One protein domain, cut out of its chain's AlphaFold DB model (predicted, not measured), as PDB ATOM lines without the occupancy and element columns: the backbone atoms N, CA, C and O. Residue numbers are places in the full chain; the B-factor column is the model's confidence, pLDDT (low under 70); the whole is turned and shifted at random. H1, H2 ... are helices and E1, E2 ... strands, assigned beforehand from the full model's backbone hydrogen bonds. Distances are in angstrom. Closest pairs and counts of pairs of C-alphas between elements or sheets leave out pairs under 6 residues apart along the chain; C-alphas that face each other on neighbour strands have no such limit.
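What this domain is: This is residues 9 to 123 of the 126 residues of an uncharacterized protein of Pectobacterium brasiliense (UniProt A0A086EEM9). A long helix, H4, has H1 and H2 packed crosswise on it; at its first residues lies the hairpin of E1 and E2, and there H3 turns off at a corner. Residues 67 to 73, of which 73 belongs to H3, stick out as the tip of a loop, and the small H5 lies near H1. The printed part has 115 residues, with five named helices and two named strands in the order H1 H2 E1 E2 H3 H4 H5; the sheet is antiparallel and the class mostly helix. It is compact, with a radius of gyration of the C-alphas of 15.5 A and spans of 47 by 36 by 21 A.

Where its parts are: H1, residues 9 to 22, begins at C-alpha 9 (-16.418, 58.386, 1.102) and is 20.6 A long. H2 is residues 31 to 39, E1 47 to 51 and E2 54 to 58. H3, residues 73 to 85, is 18.4 A long; H4, residues 88 to 107, is 28.8 A. H5, residues 118 to 122, ends at C-alpha 122 (-29.459, 60.932, 6.943).

How they stand to each other: The hub is H4. Residues 11 to 15 of H1 touch it, only just about perpendicular at 72 degrees; the closest C-alphas, of Ile 11 and Ile 98, are 6.5 A apart. H2 touches H4 at a steep tilt of 68 degrees, only just short of perpendicular, opposite ways, the closest C-alphas being those of Glu 31 and Ala 95, 5.4 A. H3 and H4 only just touch, only at the corner, with 3 pairs of C-alphas within 8 A, the closest Phe 85 and Ile 91, 5.4 A. In the hairpin, N 49 and O 56 are within hydrogen-bond range at 2.9 A. Every O i to N i+4 pair is within range in H2, H3, H4 and H5, and 9 of 10 in H1.

The domain as a whole: The C-alphas of Gly 67 and Asn 113 are farthest apart, 48.6 A. The link from E2 to H3 is long; the printed part has no cut, and no printed residue is under 70 in pLDDT.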
ATOM      1  N   ASN A   9     -14.998  58.704   1.092       96.94
ATOM      2  CA  ASN A   9     -16.418  58.386   1.102       96.94
ATOM      3  C   ASN A   9     -16.633  56.878   1.284       96.94
ATOM      4  O   ASN A   9     -17.486  56.473   2.066       96.94
ATOM      5  N   ALA A  10     -15.827  56.033   0.645       96.25
ATOM      6  CA  ALA A  10     -15.872  54.593   0.850       96.25
ATOM      7  C   ALA A  10     -15.529  54.206   2.302       96.25
ATOM      8  O   ALA A  10     -16.269  53.424   2.897       96.25
ATOM      9  N   ILE A  11     -14.495  54.804   2.915       97.81
ATOM     10  CA  ILE A  11     -14.198  54.591   4.349       97.81
ATOM     11  C   ILE A  11     -15.376  55.038   5.224       97.81
ATOM     12  O   ILE A  11     -15.761  54.328   6.152       97.81
ATOM     13  N   TYR A  12     -16.000  56.174   4.905       97.94
ATOM     14  CA  TYR A  12     -17.204  56.624   5.600       97.94
ATOM     15  C   TYR A  12     -18.347  55.608   5.502       97.94
ATOM     16  O   TYR A  12     -18.957  55.297   6.521       97.94
ATOM     17  N   GLN A  13     -18.626  55.064   4.312       97.44
ATOM     18  CA  GLN A  13     -19.679  54.056   4.141       97.44
ATOM     19  C   GLN A  13     -19.379  52.777   4.927       97.44
ATOM     20  O   GLN A  13     -20.296  52.193   5.503       97.44
ATOM     21  N   ILE A  14     -18.110  52.365   4.992       97.31
ATOM     22  CA  ILE A  14     -17.666  51.209   5.780       97.31
ATOM     23  C   ILE A  14     -17.948  51.441   7.272       97.31
ATOM     24  O   ILE A  14     -18.621  50.625   7.903       97.31
ATOM     25  N   ILE A  15     -17.524  52.585   7.822       97.62
ATOM     26  CA  ILE A  15     -17.792  52.939   9.225       97.62
ATOM     27  C   ILE A  15     -19.298  53.075   9.472       97.62
ATOM     28  O   ILE A  15     -19.813  52.558  10.460       97.62
ATOM     29  N   LYS A  16     -20.031  53.744   8.575       97.00
ATOM     30  CA  LYS A  16     -21.482  53.903   8.698       97.00
ATOM     31  C   LYS A  16     -22.156  52.539   8.783       97.00
ATOM     32  O   LYS A  16     -22.948  52.327   9.693       97.00
ATOM     33  N   LYS A  17     -21.827  51.609   7.878       96.12
ATOM     34  CA  LYS A  17     -22.389  50.253   7.874       96.12
ATOM     35  C   LYS A  17     -22.159  49.544   9.212       96.12
ATOM     36  O   LYS A  17     -23.126  49.005   9.742       96.12
ATOM     37  N   HIS A  18     -20.951  49.629   9.773       96.31
ATOM     38  CA  HIS A  18     -20.626  49.071  11.092       96.31
ATOM     39  C   HIS A  18     -21.582  49.573  12.186       96.31
ATOM     40  O   HIS A  18     -22.219  48.790  12.886       96.31
ATOM     41  N   PHE A  19     -21.791  50.889  12.271       96.19
ATOM     42  CA  PHE A  19     -22.722  51.455  13.249       96.19
ATOM     43  C   PHE A  19     -24.198  51.155  12.950       96.19
ATOM     44  O   PHE A  19     -24.999  51.049  13.878       96.19
ATOM     45  N   MET A  20     -24.587  51.017  11.678       94.62
ATOM     46  CA  MET A  20     -25.971  50.696  11.304       94.62
ATOM     47  C   MET A  20     -26.372  49.274  11.688       94.62
ATOM     48  O   MET A  20     -27.542  49.051  11.983       94.62
ATOM     49  N   ILE A  21     -25.429  48.327  11.712       92.56
ATOM     50  CA  ILE A  21     -25.703  46.936  12.100       92.56
ATOM     51  C   ILE A  21     -26.183  46.853  13.554       92.56
ATOM     52  O   ILE A  21     -27.048  46.036  13.865       92.56
ATOM     53  N   SER A  22     -25.656  47.698  14.442       89.12
ATOM     54  CA  SER A  22     -25.989  47.663  15.872       89.12
ATOM     55  C   SER A  22     -26.873  48.812  16.340       89.12
ATOM     56  O   SER A  22     -27.194  48.868  17.522       89.12
ATOM     57  N   PHE A  23     -27.297  49.722  15.462       92.62
ATOM     58  CA  PHE A  23     -28.176  50.827  15.843       92.62
ATOM     59  C   PHE A  23     -29.508  50.314  16.440       92.62
ATOM     60  O   PHE A  23     -30.107  49.399  15.871       92.62
ATOM     61  N   PRO A  24     -30.026  50.901  17.544       92.88
ATOM     62  CA  PRO A  24     -29.538  52.080  18.274       92.88
ATOM     63  C   PRO A  24     -28.632  51.750  19.478       92.88
ATOM     64  O   PRO A  24     -28.509  52.554  20.401       92.88
ATOM     65  N   HIS A  25     -28.038  50.560  19.524       94.12
ATOM     66  CA  HIS A  25     -27.218  50.113  20.644       94.12
ATOM     67  C   HIS A  25     -25.813  50.720  20.618       94.12
ATOM     68  O   HIS A  25     -25.240  50.995  19.564       94.12
ATOM     69  N   GLN A  26     -25.264  50.918  21.817       95.12
ATOM     70  CA  GLN A  26     -23.911  51.420  22.013       95.12
ATOM     71  C   GLN A  26     -22.871  50.398  21.545       95.12
ATOM     72  O   GLN A  26     -22.942  49.221  21.898       95.12
ATOM     73  N   LEU A  27     -21.868  50.884  20.819       93.31
ATOM     74  CA  LEU A  27     -20.715  50.121  20.364       93.31
ATOM     75  C   LEU A  27     -19.423  50.626  21.005       93.31
ATOM     76  O   LEU A  27     -19.183  51.831  21.115       93.31
ATOM     77  N   VAL A  28     -18.553  49.684  21.370       93.25
ATOM     78  CA  VAL A  28     -17.143  49.971  21.646       93.25
ATOM     79  C   VAL A  28     -16.402  49.882  20.321       93.25
ATOM     80  O   VAL A  28     -16.278  48.802  19.746       93.25
ATOM     81  N   PHE A  29     -15.944  51.027  19.825       95.12
ATOM     82  CA  PHE A  29     -15.297  51.098  18.523       95.12
ATOM     83  C   PHE A  29     -13.970  50.332  18.501       95.12
ATOM     84  O   PHE A  29     -13.126  50.501  19.383       95.12
ATOM     85  N   ASN A  30     -13.787  49.527  17.458       95.81
ATOM     86  CA  ASN A  30     -12.548  48.827  17.162       95.81
ATOM     87  C   ASN A  30     -12.362  48.785  15.641       95.81
ATOM     88  O   ASN A  30     -13.194  48.236  14.920       95.81
ATOM     89  N   GLU A  31     -11.260  49.352  15.161       96.25
ATOM     90  CA  GLU A  31     -10.954  49.468  13.740       96.25
ATOM     91  C   GLU A  31     -10.837  48.110  13.029       96.25
ATOM     92  O   GLU A  31     -11.207  47.995  11.864       96.25
ATOM     93  N   ILE A  32     -10.406  47.062  13.735       97.44
ATOM     94  CA  ILE A  32     -10.300  45.707  13.184       97.44
ATOM     95  C   ILE A  32     -11.670  45.066  12.998       97.44
ATOM     96  O   ILE A  32     -11.900  44.440  11.969       97.44
ATOM     97  N   ASN A  33     -12.607  45.276  13.925       96.94
ATOM     98  CA  ASN A  33     -13.976  44.780  13.753       96.94
ATOM     99  C   ASN A  33     -14.637  45.413  12.522       96.94
ATOM    100  O   ASN A  33     -15.265  44.712  11.733       96.94
ATOM    101  N   VAL A  34     -14.422  46.715  12.310       97.38
ATOM    102  CA  VAL A  34     -14.903  47.433  11.119       97.38
ATOM    103  C   VAL A  34     -14.307  46.841   9.835       97.38
ATOM    104  O   VAL A  34     -15.027  46.618   8.861       97.38
ATOM    105  N   ILE A  35     -12.995  46.569   9.822       97.88
ATOM    106  CA  ILE A  35     -12.317  45.931   8.681       97.88
ATOM    107  C   ILE A  35     -12.883  44.528   8.429       97.88
ATOM    108  O   ILE A  35     -13.188  44.206   7.283       97.88
ATOM    109  N   ASN A  36     -13.064  43.721   9.476       97.81
ATOM    110  CA  ASN A  36     -13.552  42.345   9.365       97.81
ATOM    111  C   ASN A  36     -15.000  42.277   8.880       97.81
ATOM    112  O   ASN A  36     -15.305  41.510   7.976       97.81
ATOM    113  N   GLU A  37     -15.890  43.132   9.381       96.38
ATOM    114  CA  GLU A  37     -17.264  43.213   8.869       96.38
ATOM    115  C   GLU A  37     -17.322  43.591   7.385       96.38
ATOM    116  O   GLU A  37     -18.192  43.123   6.644       96.38
ATOM    117  N   HIS A  38     -16.396  44.441   6.936       95.81
ATOM    118  CA  HIS A  38     -16.270  44.774   5.522       95.81
ATOM    119  C   HIS A  38     -15.685  43.620   4.704       95.81
ATOM    120  O   HIS A  38     -16.182  43.333   3.618       95.81
ATOM    121  N   LEU A  39     -14.667  42.932   5.225       95.44
ATOM    122  CA  LEU A  39     -14.059  41.751   4.608       95.44
ATOM    123  C   LEU A  39     -15.060  40.615   4.420       95.44
ATOM    124  O   LEU A  39     -15.157  40.075   3.318       95.44
ATOM    125  N   HIS A  40     -15.861  40.320   5.445       95.50
ATOM    126  CA  HIS A  40     -16.845  39.237   5.426       95.50
ATOM    127  C   HIS A  40     -17.945  39.430   4.376       95.50
ATOM    128  O   HIS A  40     -18.604  38.469   3.993       95.50
ATOM    129  N   TYR A  41     -18.133  40.650   3.860       92.69
ATOM    130  CA  TYR A  41     -19.010  40.875   2.709       92.69
ATOM    131  C   TYR A  41     -18.477  40.226   1.418       92.69
ATOM    132  O   TYR A  41     -19.269  39.843   0.560       92.69
ATOM    133  N   TYR A  42     -17.154  40.114   1.276       92.06
ATOM    134  CA  TYR A  42     -16.489  39.548   0.098       92.06
ATOM    135  C   TYR A  42     -16.026  38.109   0.326       92.06
ATOM    136  O   TYR A  42     -16.122  37.285  -0.578       92.06
ATOM    137  N   ASN A  43     -15.522  37.816   1.524       93.31
ATOM    138  CA  ASN A  43     -15.077  36.490   1.921       93.31
ATOM    139  C   ASN A  43     -15.347  36.298   3.416       93.31
ATOM    140  O   ASN A  43     -14.631  36.835   4.258       93.31
ATOM    141  N   GLU A  44     -16.388  35.527   3.732       94.75
ATOM    142  CA  GLU A  44     -16.858  35.265   5.100       94.75
ATOM    143  C   GLU A  44     -15.791  34.614   5.995       94.75
ATOM    144  O   GLU A  44     -15.852  34.743   7.213       94.75
ATOM    145  N   LEU A  45     -14.810  33.925   5.406       95.25
ATOM    146  CA  LEU A  45     -13.766  33.214   6.144       95.25
ATOM    147  C   LEU A  45     -12.476  34.029   6.308       95.25
ATOM    148  O   LEU A  45     -11.557  33.574   6.988       95.25
ATOM    149  N   ALA A  46     -12.378  35.187   5.651       96.31
ATOM    150  CA  ALA A  46     -11.193  36.028   5.692       96.31
ATOM    151  C   ALA A  46     -11.267  37.021   6.852       96.31
ATOM    152  O   ALA A  46     -12.212  37.797   6.952       96.31
ATOM    153  N   GLU A  47     -10.224  37.062   7.672       97.38
ATOM    154  CA  GLU A  47     -10.162  37.940   8.833       97.38
ATOM    155  C   GLU A  47      -8.795  38.605   8.979       97.38
ATOM    156  O   GLU A  47      -7.742  38.072   8.623       97.38
ATOM    157  N   VAL A  48      -8.822  39.795   9.554       97.44
ATOM    158  CA  VAL A  48      -7.663  40.506  10.059       97.44
ATOM    159  C   VAL A  48      -7.642  40.391  11.575       97.44
ATOM    160  O   VAL A  48      -8.659  40.543  12.252       97.44
ATOM    161  N   GLN A  49      -6.448  40.190  12.116       95.75
ATOM    162  CA  GLN A  49      -6.193  40.198  13.547       95.75
ATOM    163  C   GLN A  49      -5.089  41.203  13.881       95.75
ATOM    164  O   GLN A  49      -4.137  41.392  13.119       95.75
ATOM    165  N   LYS A  50      -5.210  41.839  15.048       93.94
ATOM    166  CA  LYS A  50      -4.173  42.683  15.648       93.94
ATOM    167  C   LYS A  50      -3.515  41.906  16.780       93.94
ATOM    168  O   LYS A  50      -4.202  41.449  17.690       93.94
ATOM    169  N   THR A  51      -2.202  41.757  16.711       91.31
ATOM    170  CA  THR A  51      -1.365  41.115  17.728       91.31
ATOM    171  C   THR A  51      -0.418  42.144  18.346       91.31
ATOM    172  O   THR A  51      -0.319  43.279  17.876       91.31
ATOM    173  N   ASP A  52       0.336  41.744  19.370       89.81
ATOM    174  CA  ASP A  52       1.375  42.594  19.971       89.81
ATOM    175  C   ASP A  52       2.495  42.964  18.982       89.81
ATOM    176  O   ASP A  52       3.196  43.957  19.166       89.81
ATOM    177  N   THR A  53       2.683  42.156  17.935       87.12
ATOM    178  CA  THR A  53       3.765  42.301  16.953       87.12
ATOM    179  C   THR A  53       3.321  42.960  15.648       87.12
ATOM    180  O   THR A  53       4.169  43.225  14.795       87.12
ATOM    181  N   GLY A  54       2.027  43.245  15.481       91.31
ATOM    182  CA  GLY A  54       1.491  43.931  14.309       91.31
ATOM    183  C   GLY A  54       0.136  43.393  13.865       91.31
ATOM    184  O   GLY A  54      -0.704  43.013  14.676       91.31
ATOM    185  N   TYR A  55      -0.082  43.384  12.553       95.00
ATOM    186  CA  TYR A  55      -1.324  42.920  11.946       95.00
ATOM    187  C   TYR A  55      -1.096  41.647  11.138       95.00
ATOM    188  O   TYR A  55      -0.078  41.505  10.457       95.00
ATOM    189  N   TYR A  56      -2.068  40.744  11.191       95.12
ATOM    190  CA  TYR A  56      -2.065  39.493  10.448       95.12
ATOM    191  C   TYR A  56      -3.365  39.344   9.663       95.12
ATOM    192  O   TYR A  56      -4.432  39.698  10.159       95.12
ATOM    193  N   PHE A  57      -3.262  38.808   8.451       97.00
ATOM    194  CA  PHE A  57      -4.402  38.448   7.620       97.00
ATOM    195  C   PHE A  57      -4.471  36.931   7.489       97.00
ATOM    196  O   PHE A  57      -3.517  36.293   7.035       97.00
ATOM    197  N   TYR A  58      -5.607  36.370   7.883       96.44
ATOM    198  CA  TYR A  58      -5.922  34.959   7.762       96.44
ATOM    199  C   TYR A  58      -7.005  34.773   6.706       96.44
ATOM    200  O   TYR A  58      -8.052  35.411   6.755       96.44
ATOM    201  N   ASN A  59      -6.757  33.888   5.743       95.75
ATOM    202  CA  ASN A  59      -7.749  33.523   4.742       95.75
ATOM    203  C   ASN A  59      -7.611  32.033   4.389       95.75
ATOM    204  O   ASN A  59      -6.739  31.672   3.593       95.75
ATOM    205  N   PRO A  60      -8.436  31.154   4.982       94.88
ATOM    206  CA  PRO A  60      -8.372  29.717   4.736       94.88
ATOM    207  C   PRO A  60      -8.970  29.315   3.382       94.88
ATOM    208  O   PRO A  60      -8.733  28.198   2.927       94.88
ATOM    209  N   SER A  61      -9.726  30.204   2.729       93.94
ATOM    210  CA  SER A  61     -10.338  29.966   1.422       93.94
ATOM    211  C   SER A  61     -10.180  31.197   0.521       93.94
ATOM    212  O   SER A  61     -11.154  31.927   0.316       93.94
ATOM    213  N   PRO A  62      -8.970  31.452  -0.021       92.94
ATOM    214  CA  PRO A  62      -8.723  32.591  -0.899       92.94
ATOM    215  C   PRO A  62      -9.608  32.582  -2.139       92.94
ATOM    216  O   PRO A  62      -9.869  31.525  -2.722       92.94
ATOM    217  N   THR A  63     -10.023  33.767  -2.578       91.25
ATOM    218  CA  THR A  63     -10.802  33.912  -3.803       91.25
ATOM    219  C   THR A  63      -9.929  33.540  -5.000       91.25
ATOM    220  O   THR A  63      -8.889  34.149  -5.258       91.25
ATOM    221  N   VAL A  64     -10.350  32.530  -5.760       84.12
ATOM    222  CA  VAL A  64      -9.620  32.068  -6.944       84.12
ATOM    223  C   VAL A  64     -10.193  32.741  -8.181       84.12
ATOM    224  O   VAL A  64     -11.403  32.731  -8.397       84.12
ATOM    225  N   LYS A  65      -9.314  33.285  -9.028       72.38
ATOM    226  CA  LYS A  65      -9.719  33.816 -10.328       72.38
ATOM    227  C   LYS A  65     -10.347  32.697 -11.153       72.38
ATOM    228  O   LYS A  65      -9.668  31.722 -11.487       72.38
ATOM    229  N   SER A  66     -11.615  32.850 -11.518       71.75
ATOM    230  CA  SER A  66     -12.213  31.997 -12.536       71.75
ATOM    231  C   SER A  66     -11.396  32.127 -13.830       71.75
ATOM    232  O   SER A  66     -10.981  33.217 -14.220       71.75
ATOM    233  N   GLY A  67     -11.141  31.014 -14.525       72.81
ATOM    234  CA  GLY A  67     -10.541  31.053 -15.870       72.81
ATOM    235  C   GLY A  67     -11.441  31.733 -16.914       72.81
ATOM    236  O   GLY A  67     -11.079  31.800 -18.087       72.81
ATOM    237  N   ASP A  68     -12.613  32.207 -16.488       74.88
ATOM    238  CA  ASP A  68     -13.590  32.925 -17.280       74.88
ATOM    239  C   ASP A  68     -13.083  34.349 -17.585       74.88
ATOM    240  O   ASP A  68     -12.761  35.102 -16.661       74.88
ATOM    241  N   PRO A  69     -13.010  34.762 -18.863       73.56
ATOM    242  CA  PRO A  69     -12.693  36.145 -19.221       73.56
ATOM    243  C   PRO A  69     -13.712  37.173 -18.692       73.56
ATOM    244  O   PRO A  69     -13.425  38.370 -18.732       73.56
ATOM    245  N   PHE A  70     -14.864  36.731 -18.179       72.12
ATOM    246  CA  PHE A  70     -15.921  37.542 -17.577       72.12
ATOM    247  C   PHE A  70     -16.066  37.316 -16.064       72.12
ATOM    248  O   PHE A  70     -17.188  37.351 -15.555       72.12
ATOM    249  N   SER A  71     -14.957  37.103 -15.336       73.38
ATOM    250  CA  SER A  71     -14.976  37.036 -13.864       73.38
ATOM    251  C   SER A  71     -15.858  38.140 -13.277       73.38
ATOM    252  O   SER A  71     -15.778  39.304 -13.692       73.38
ATOM    253  N   SER A  72     -16.710  37.777 -12.318       81.56
ATOM    254  CA  SER A  72     -17.671  38.730 -11.774       81.56
ATOM    255  C   SER A  72     -16.942  39.921 -11.123       81.56
ATOM    256  O   SER A  72     -15.881  39.746 -10.515       81.56
ATOM    257  N   PRO A  73     -17.491  41.151 -11.187       83.62
ATOM    258  CA  PRO A  73     -16.912  42.292 -10.473       83.62
ATOM    259  C   PRO A  73     -16.717  42.025  -8.973       83.62
ATOM    260  O   PRO A  73     -15.813  42.588  -8.361       83.62
ATOM    261  N   MET A  74     -17.540  41.145  -8.391       84.19
ATOM    262  CA  MET A  74     -17.415  40.709  -7.002       84.19
ATOM    263  C   MET A  74     -16.136  39.897  -6.769       84.19
ATOM    264  O   MET A  74     -15.389  40.225  -5.853       84.19
ATOM    265  N   GLU A  75     -15.843  38.907  -7.619       87.00
ATOM    266  CA  GLU A  75     -14.600  38.121  -7.550       87.00
ATOM    267  C   GLU A  75     -13.365  39.019  -7.668       87.00
ATOM    268  O   GLU A  75     -12.444  38.925  -6.859       87.00
ATOM    269  N   LEU A  76     -13.353  39.937  -8.642       87.62
ATOM    270  CA  LEU A  76     -12.224  40.851  -8.846       87.62
ATOM    271  C   LEU A  76     -12.005  41.775  -7.641       87.62
ATOM    272  O   LEU A  76     -10.862  42.025  -7.251       87.62
ATOM    273  N   ASN A  77     -13.089  42.265  -7.035       90.56
ATOM    274  CA  ASN A  77     -13.013  43.080  -5.828       90.56
ATOM    275  C   ASN A  77     -12.519  42.266  -4.630       90.56
ATOM    276  O   ASN A  77     -11.614  42.729  -3.940       90.56
ATOM    277  N   ALA A  78     -13.049  41.058  -4.418       92.62
ATOM    278  CA  ALA A  78     -12.607  40.170  -3.348       92.62
ATOM    279  C   ALA A  78     -11.101  39.894  -3.456       92.62
ATOM    280  O   ALA A  78     -10.361  40.156  -2.513       92.62
ATOM    281  N   MET A  79     -10.612  39.525  -4.643       92.56
ATOM    282  CA  MET A  79      -9.181  39.319  -4.890       92.56
ATOM    283  C   MET A  79      -8.333  40.573  -4.620       92.56
ATOM    284  O   MET A  79      -7.261  40.482  -4.019       92.56
ATOM    285  N   ARG A  80      -8.786  41.756  -5.059       93.31
ATOM    286  CA  ARG A  80      -8.075  43.027  -4.816       93.31
ATOM    287  C   ARG A  80      -7.970  43.323  -3.320       93.31
ATOM    288  O   ARG A  80      -6.919  43.761  -2.861       93.31
ATOM    289  N   ILE A  81      -9.047  43.088  -2.579       94.88
ATOM    290  CA  ILE A  81      -9.121  43.312  -1.136       94.88
ATOM    291  C   ILE A  81      -8.225  42.316  -0.392       94.88
ATOM    292  O   ILE A  81      -7.399  42.730   0.419       94.88
ATOM    293  N   GLU A  82      -8.319  41.026  -0.713       95.38
ATOM    294  CA  GLU A  82      -7.468  39.979  -0.137       95.38
ATOM    295  C   GLU A  82      -5.980  40.254  -0.397       95.38
ATOM    296  O   GLU A  82      -5.156  40.159   0.511       95.38
ATOM    297  N   SER A  83      -5.626  40.669  -1.618       95.12
ATOM    298  CA  SER A  83      -4.248  41.037  -1.965       95.12
ATOM    299  C   SER A  83      -3.759  42.291  -1.236       95.12
ATOM    300  O   SER A  83      -2.554  42.434  -1.020       95.12
ATOM    301  N   TYR A  84      -4.652  43.223  -0.910       96.44
ATOM    302  CA  TYR A  84      -4.295  44.424  -0.163       96.44
ATOM    303  C   TYR A  84      -4.003  44.087   1.302       96.44
ATOM    304  O   TYR A  84      -2.977  44.502   1.839       96.44
ATOM    305  N   PHE A  85      -4.869  43.289   1.933       96.69
ATOM    306  CA  PHE A  85      -4.733  42.923   3.342       96.69
ATOM    307  C   PHE A  85      -3.711  41.815   3.606       96.69
ATOM    308  O   PHE A  85      -3.221  41.713   4.726       96.69
ATOM    309  N   SER A  86      -3.286  41.055   2.593       95.06
ATOM    310  CA  SER A  86      -2.150  40.130   2.729       95.06
ATOM    311  C   SER A  86      -0.831  40.828   3.090       95.06
ATOM    312  O   SER A  86       0.102  40.177   3.563       95.06
ATOM    313  N   HIS A  87      -0.755  42.152   2.917       95.75
ATOM    314  CA  HIS A  87       0.356  42.978   3.370       95.75
ATOM    315  C   HIS A  87      -0.003  43.669   4.697       95.75
ATOM    316  O   HIS A  87      -0.928  44.485   4.721       95.75
ATOM    317  N   PRO A  88       0.760  43.450   5.789       95.06
ATOM    318  CA  PRO A  88       0.483  44.078   7.085       95.06
ATOM    319  C   PRO A  88       0.393  45.609   7.037       95.06
ATOM    320  O   PRO A  88      -0.427  46.206   7.731       95.06
ATOM    321  N   SER A  89       1.179  46.251   6.169       95.31
ATOM    322  CA  SER A  89       1.136  47.704   5.968       95.31
ATOM    323  C   SER A  89      -0.174  48.188   5.338       95.31
ATOM    324  O   SER A  89      -0.589  49.317   5.585       95.31
ATOM    325  N   GLY A  90      -0.849  47.358   4.535       96.38
ATOM    326  CA  GLY A  90      -2.179  47.658   4.007       96.38
ATOM    327  C   GLY A  90      -3.224  47.682   5.120       96.38
ATOM    328  O   GLY A  90      -4.014  48.623   5.209       96.38
ATOM    329  N   ILE A  91      -3.165  46.696   6.022       97.38
ATOM    330  CA  ILE A  91      -4.020  46.649   7.213       97.38
ATOM    331  C   ILE A  91      -3.793  47.888   8.082       97.38
ATOM    332  O   ILE A  91      -4.754  48.572   8.425       97.38
ATOM    333  N   GLU A  92      -2.536  48.203   8.397       96.94
ATOM    334  CA  GLU A  92      -2.175  49.350   9.237       96.94
ATOM    335  C   GLU A  92      -2.713  50.665   8.663       96.94
ATOM    336  O   GLU A  92      -3.417  51.399   9.353       96.94
ATOM    337  N   LYS A  93      -2.471  50.927   7.373       97.62
ATOM    338  CA  LYS A  93      -2.967  52.132   6.690       97.62
ATOM    339  C   LYS A  93      -4.495  52.242   6.737       97.62
ATOM    340  O   LYS A  93      -5.024  53.334   6.941       97.62
ATOM    341  N   MET A  94      -5.206  51.130   6.530       97.94
ATOM    342  CA  MET A  94      -6.671  51.088   6.598       97.94
ATOM    343  C   MET A  94      -7.170  51.362   8.021       97.94
ATOM    344  O   MET A  94      -8.078  52.168   8.211       97.94
ATOM    345  N   ALA A  95      -6.553  50.716   9.009       97.50
ATOM    346  CA  ALA A  95      -6.876  50.850  10.422       97.50
ATOM    347  C   ALA A  95      -6.685  52.301  10.901       97.50
ATOM    348  O   ALA A  95      -7.565  52.863  11.554       97.50
ATOM    349  N   GLU A  96      -5.582  52.944  10.502       97.25
ATOM    350  CA  GLU A  96      -5.297  54.351  10.799       97.25
ATOM    351  C   GLU A  96      -6.325  55.311  10.183       97.25
ATOM    352  O   GLU A  96      -6.806  56.211  10.874       97.25
ATOM    353  N   ASP A  97      -6.683  55.141   8.904       98.31
ATOM    354  CA  ASP A  97      -7.676  56.004   8.250       98.31
ATOM    355  C   ASP A  97      -9.088  55.791   8.829       98.31
ATOM    356  O   ASP A  97      -9.814  56.768   9.033       98.31
ATOM    357  N   ILE A  98      -9.469  54.545   9.145       98.31
ATOM    358  CA  ILE A  98     -10.732  54.222   9.828       98.31
ATOM    359  C   ILE A  98     -10.788  54.906  11.196       98.31
ATOM    360  O   ILE A  98     -11.772  55.578  11.509       98.31
ATOM    361  N   TYR A  99      -9.734  54.768  12.001       97.94
ATOM    362  CA  TYR A  99      -9.665  55.364  13.332       97.94
ATOM    363  C   TYR A  99      -9.708  56.896  13.271       97.94
ATOM    364  O   TYR A  99     -10.468  57.534  14.001       97.94
ATOM    365  N   ALA A 100      -8.939  57.499  12.358       98.06
ATOM    366  CA  ALA A 100      -8.915  58.945  12.172       98.06
ATOM    367  C   ALA A 100     -10.286  59.493  11.743       98.06
ATOM    368  O   ALA A 100     -10.737  60.510  12.279       98.06
ATOM    369  N   LEU A 101     -10.973  58.816  10.813       98.19
ATOM    370  CA  LEU A 101     -12.304  59.239  10.386       98.19
ATOM    371  C   LEU A 101     -13.348  59.026  11.483       98.19
ATOM    372  O   LEU A 101     -14.173  59.907  11.696       98.19
ATOM    373  N   TYR A 102     -13.294  57.915  12.220       97.81
ATOM    374  CA  TYR A 102     -14.152  57.696  13.386       97.81
ATOM    375  C   TYR A 102     -14.025  58.835  14.406       97.81
ATOM    376  O   TYR A 102     -15.034  59.413  14.808       97.81
ATOM    377  N   PHE A 103     -12.796  59.221  14.761       97.62
ATOM    378  CA  PHE A 103     -12.560  60.320  15.696       97.62
ATOM    379  C   PHE A 103     -13.139  61.648  15.183       97.62
ATOM    380  O   PHE A 103     -13.773  62.399  15.928       97.62
ATOM    381  N   TRP A 104     -12.970  61.930  13.889       97.88
ATOM    382  CA  TRP A 104     -13.575  63.102  13.261       97.88
ATOM    383  C   TRP A 104     -15.111  63.047  13.306       97.88
ATOM    384  O   TRP A 104     -15.749  64.031  13.669       97.88
ATOM    385  N   LEU A 105     -15.713  61.890  13.019       97.69
ATOM    386  CA  LEU A 105     -17.163  61.683  13.061       97.69
ATOM    387  C   LEU A 105     -17.742  61.904  14.464       97.69
ATOM    388  O   LEU A 105     -18.815  62.495  14.584       97.69
ATOM    389  N   GLN A 106     -17.034  61.483  15.516       97.56
ATOM    390  CA  GLN A 106     -17.419  61.785  16.898       97.56
ATOM    391  C   GLN A 106     -17.406  63.292  17.161       97.56
ATOM    392  O   GLN A 106     -18.397  63.854  17.625       97.56
ATOM    393  N   LYS A 107     -16.305  63.968  16.809       97.81
ATOM    394  CA  LYS A 107     -16.160  65.418  16.991       97.81
ATOM    395  C   LYS A 107     -17.260  66.205  16.274       97.81
ATOM    396  O   LYS A 107     -17.751  67.199  16.798       97.81
ATOM    397  N   GLU A 108     -17.655  65.748  15.092       97.44
ATOM    398  CA  GLU A 108     -18.681  66.381  14.266       97.44
ATOM    399  C   GLU A 108     -20.114  65.932  14.604       97.44
ATOM    400  O   GLU A 108     -21.057  66.303  13.899       97.44
ATOM    401  N   GLY A 109     -20.309  65.135  15.658       97.31
ATOM    402  CA  GLY A 109     -21.631  64.737  16.148       97.31
ATOM    403  C   GLY A 109     -22.364  63.726  15.263       97.31
ATOM    404  O   GLY A 109     -23.589  63.633  15.319       97.31
ATOM    405  N   TYR A 110     -21.648  62.974  14.425       97.50
ATOM    406  CA  TYR A 110     -22.206  61.816  13.714       97.50
ATOM    407  C   TYR A 110     -22.337  60.591  14.626       97.50
ATOM    408  O   TYR A 110     -23.174  59.722  14.381       97.50
ATOM    409  N   ILE A 111     -21.503  60.518  15.662       97.50
ATOM    410  CA  ILE A 111     -21.482  59.443  16.651       97.50
ATOM    411  C   ILE A 111     -21.448  60.096  18.030       97.50
ATOM    412  O   ILE A 111     -20.558  60.901  18.298       97.50
ATOM    413  N   ASP A 112     -22.388  59.732  18.896       96.56
ATOM    414  CA  ASP A 112     -22.449  60.199  20.279       96.56
ATOM    415  C   ASP A 112     -22.401  59.005  21.231       96.56
ATOM    416  O   ASP A 112     -23.173  58.060  21.097       96.56
ATOM    417  N   ASN A 113     -21.438  59.017  22.154       94.06
ATOM    418  CA  ASN A 113     -21.194  57.946  23.123       94.06
ATOM    419  C   ASN A 113     -21.225  56.514  22.528       94.06
ATOM    420  O   ASN A 113     -21.737  55.584  23.147       94.06
ATOM    421  N   GLY A 114     -20.692  56.328  21.314       94.56
ATOM    422  CA  GLY A 114     -20.675  55.030  20.626       94.56
ATOM    423  C   GLY A 114     -21.998  54.635  19.957       94.56
ATOM    424  O   GLY A 114     -22.165  53.476  19.593       94.56
ATOM    425  N   ILE A 115     -22.932  55.570  19.783       96.50
ATOM    426  CA  ILE A 115     -24.214  55.377  19.095       96.50
ATOM    427  C   ILE A 115     -24.252  56.300  17.872       96.50
ATOM    428  O   ILE A 115     -23.879  57.471  17.955       96.50
ATOM    429  N   ALA A 116     -24.703  55.795  16.722       97.00
ATOM    430  CA  ALA A 116     -24.915  56.646  15.552       97.00
ATOM    431  C   ALA A 116     -26.049  57.652  15.794       97.00
ATOM    432  O   ALA A 116     -27.116  57.294  16.285       97.00
ATOM    433  N   THR A 117     -25.834  58.908  15.409       97.19
ATOM    434  CA  THR A 117     -26.843  59.968  15.532       97.19
ATOM    435  C   THR A 117     -27.673  60.090  14.256       97.19
ATOM    436  O   THR A 117     -27.302  59.576  13.198       97.19
ATOM    437  N   GLU A 118     -28.767  60.854  14.313       95.56
ATOM    438  CA  GLU A 118     -29.567  61.200  13.131       95.56
ATOM    439  C   GLU A 118     -28.703  61.745  11.982       95.56
ATOM    440  O   GLU A 118     -28.902  61.367  10.828       95.56
ATOM    441  N   LYS A 119     -27.678  62.549  12.298       96.25
ATOM    442  CA  LYS A 119     -26.737  63.108  11.317       96.25
ATOM    443  C   LYS A 119     -26.040  62.011  10.501       96.25
ATOM    444  O   LYS A 119     -25.876  62.156   9.290       96.25
ATOM    445  N   MET A 120     -25.669  60.895  11.135       95.56
ATOM    446  CA  MET A 120     -25.125  59.728  10.435       95.56
ATOM    447  C   MET A 120     -26.187  58.984   9.626       95.56
ATOM    448  O   MET A 120     -25.894  58.567   8.504       95.56
ATOM    449  N   LEU A 121     -27.413  58.854  10.141       93.19
ATOM    450  CA  LEU A 121     -28.504  58.165   9.443       93.19
ATOM    451  C   LEU A 121     -28.832  58.839   8.105       93.19
ATOM    452  O   LEU A 121     -28.867  58.167   7.070       93.19
ATOM    453  N   VAL A 122     -28.998  60.164   8.113       93.88
ATOM    454  CA  VAL A 122     -29.459  60.932   6.943       93.88
ATOM    455  C   VAL A 122     -28.349  61.287   5.953       93.88
ATOM    456  O   VAL A 122     -28.634  61.545   4.782       93.88
ATOM    457  N   SER A 123     -27.084  61.293   6.385       90.75
ATOM    458  CA  SER A 123     -25.957  61.620   5.505       90.75
ATOM    459  C   SER A 123     -25.716  60.530   4.458       90.75
ATOM    460  O   SER A 123     -25.729  59.335   4.761       90.75
TER     461      SER A 123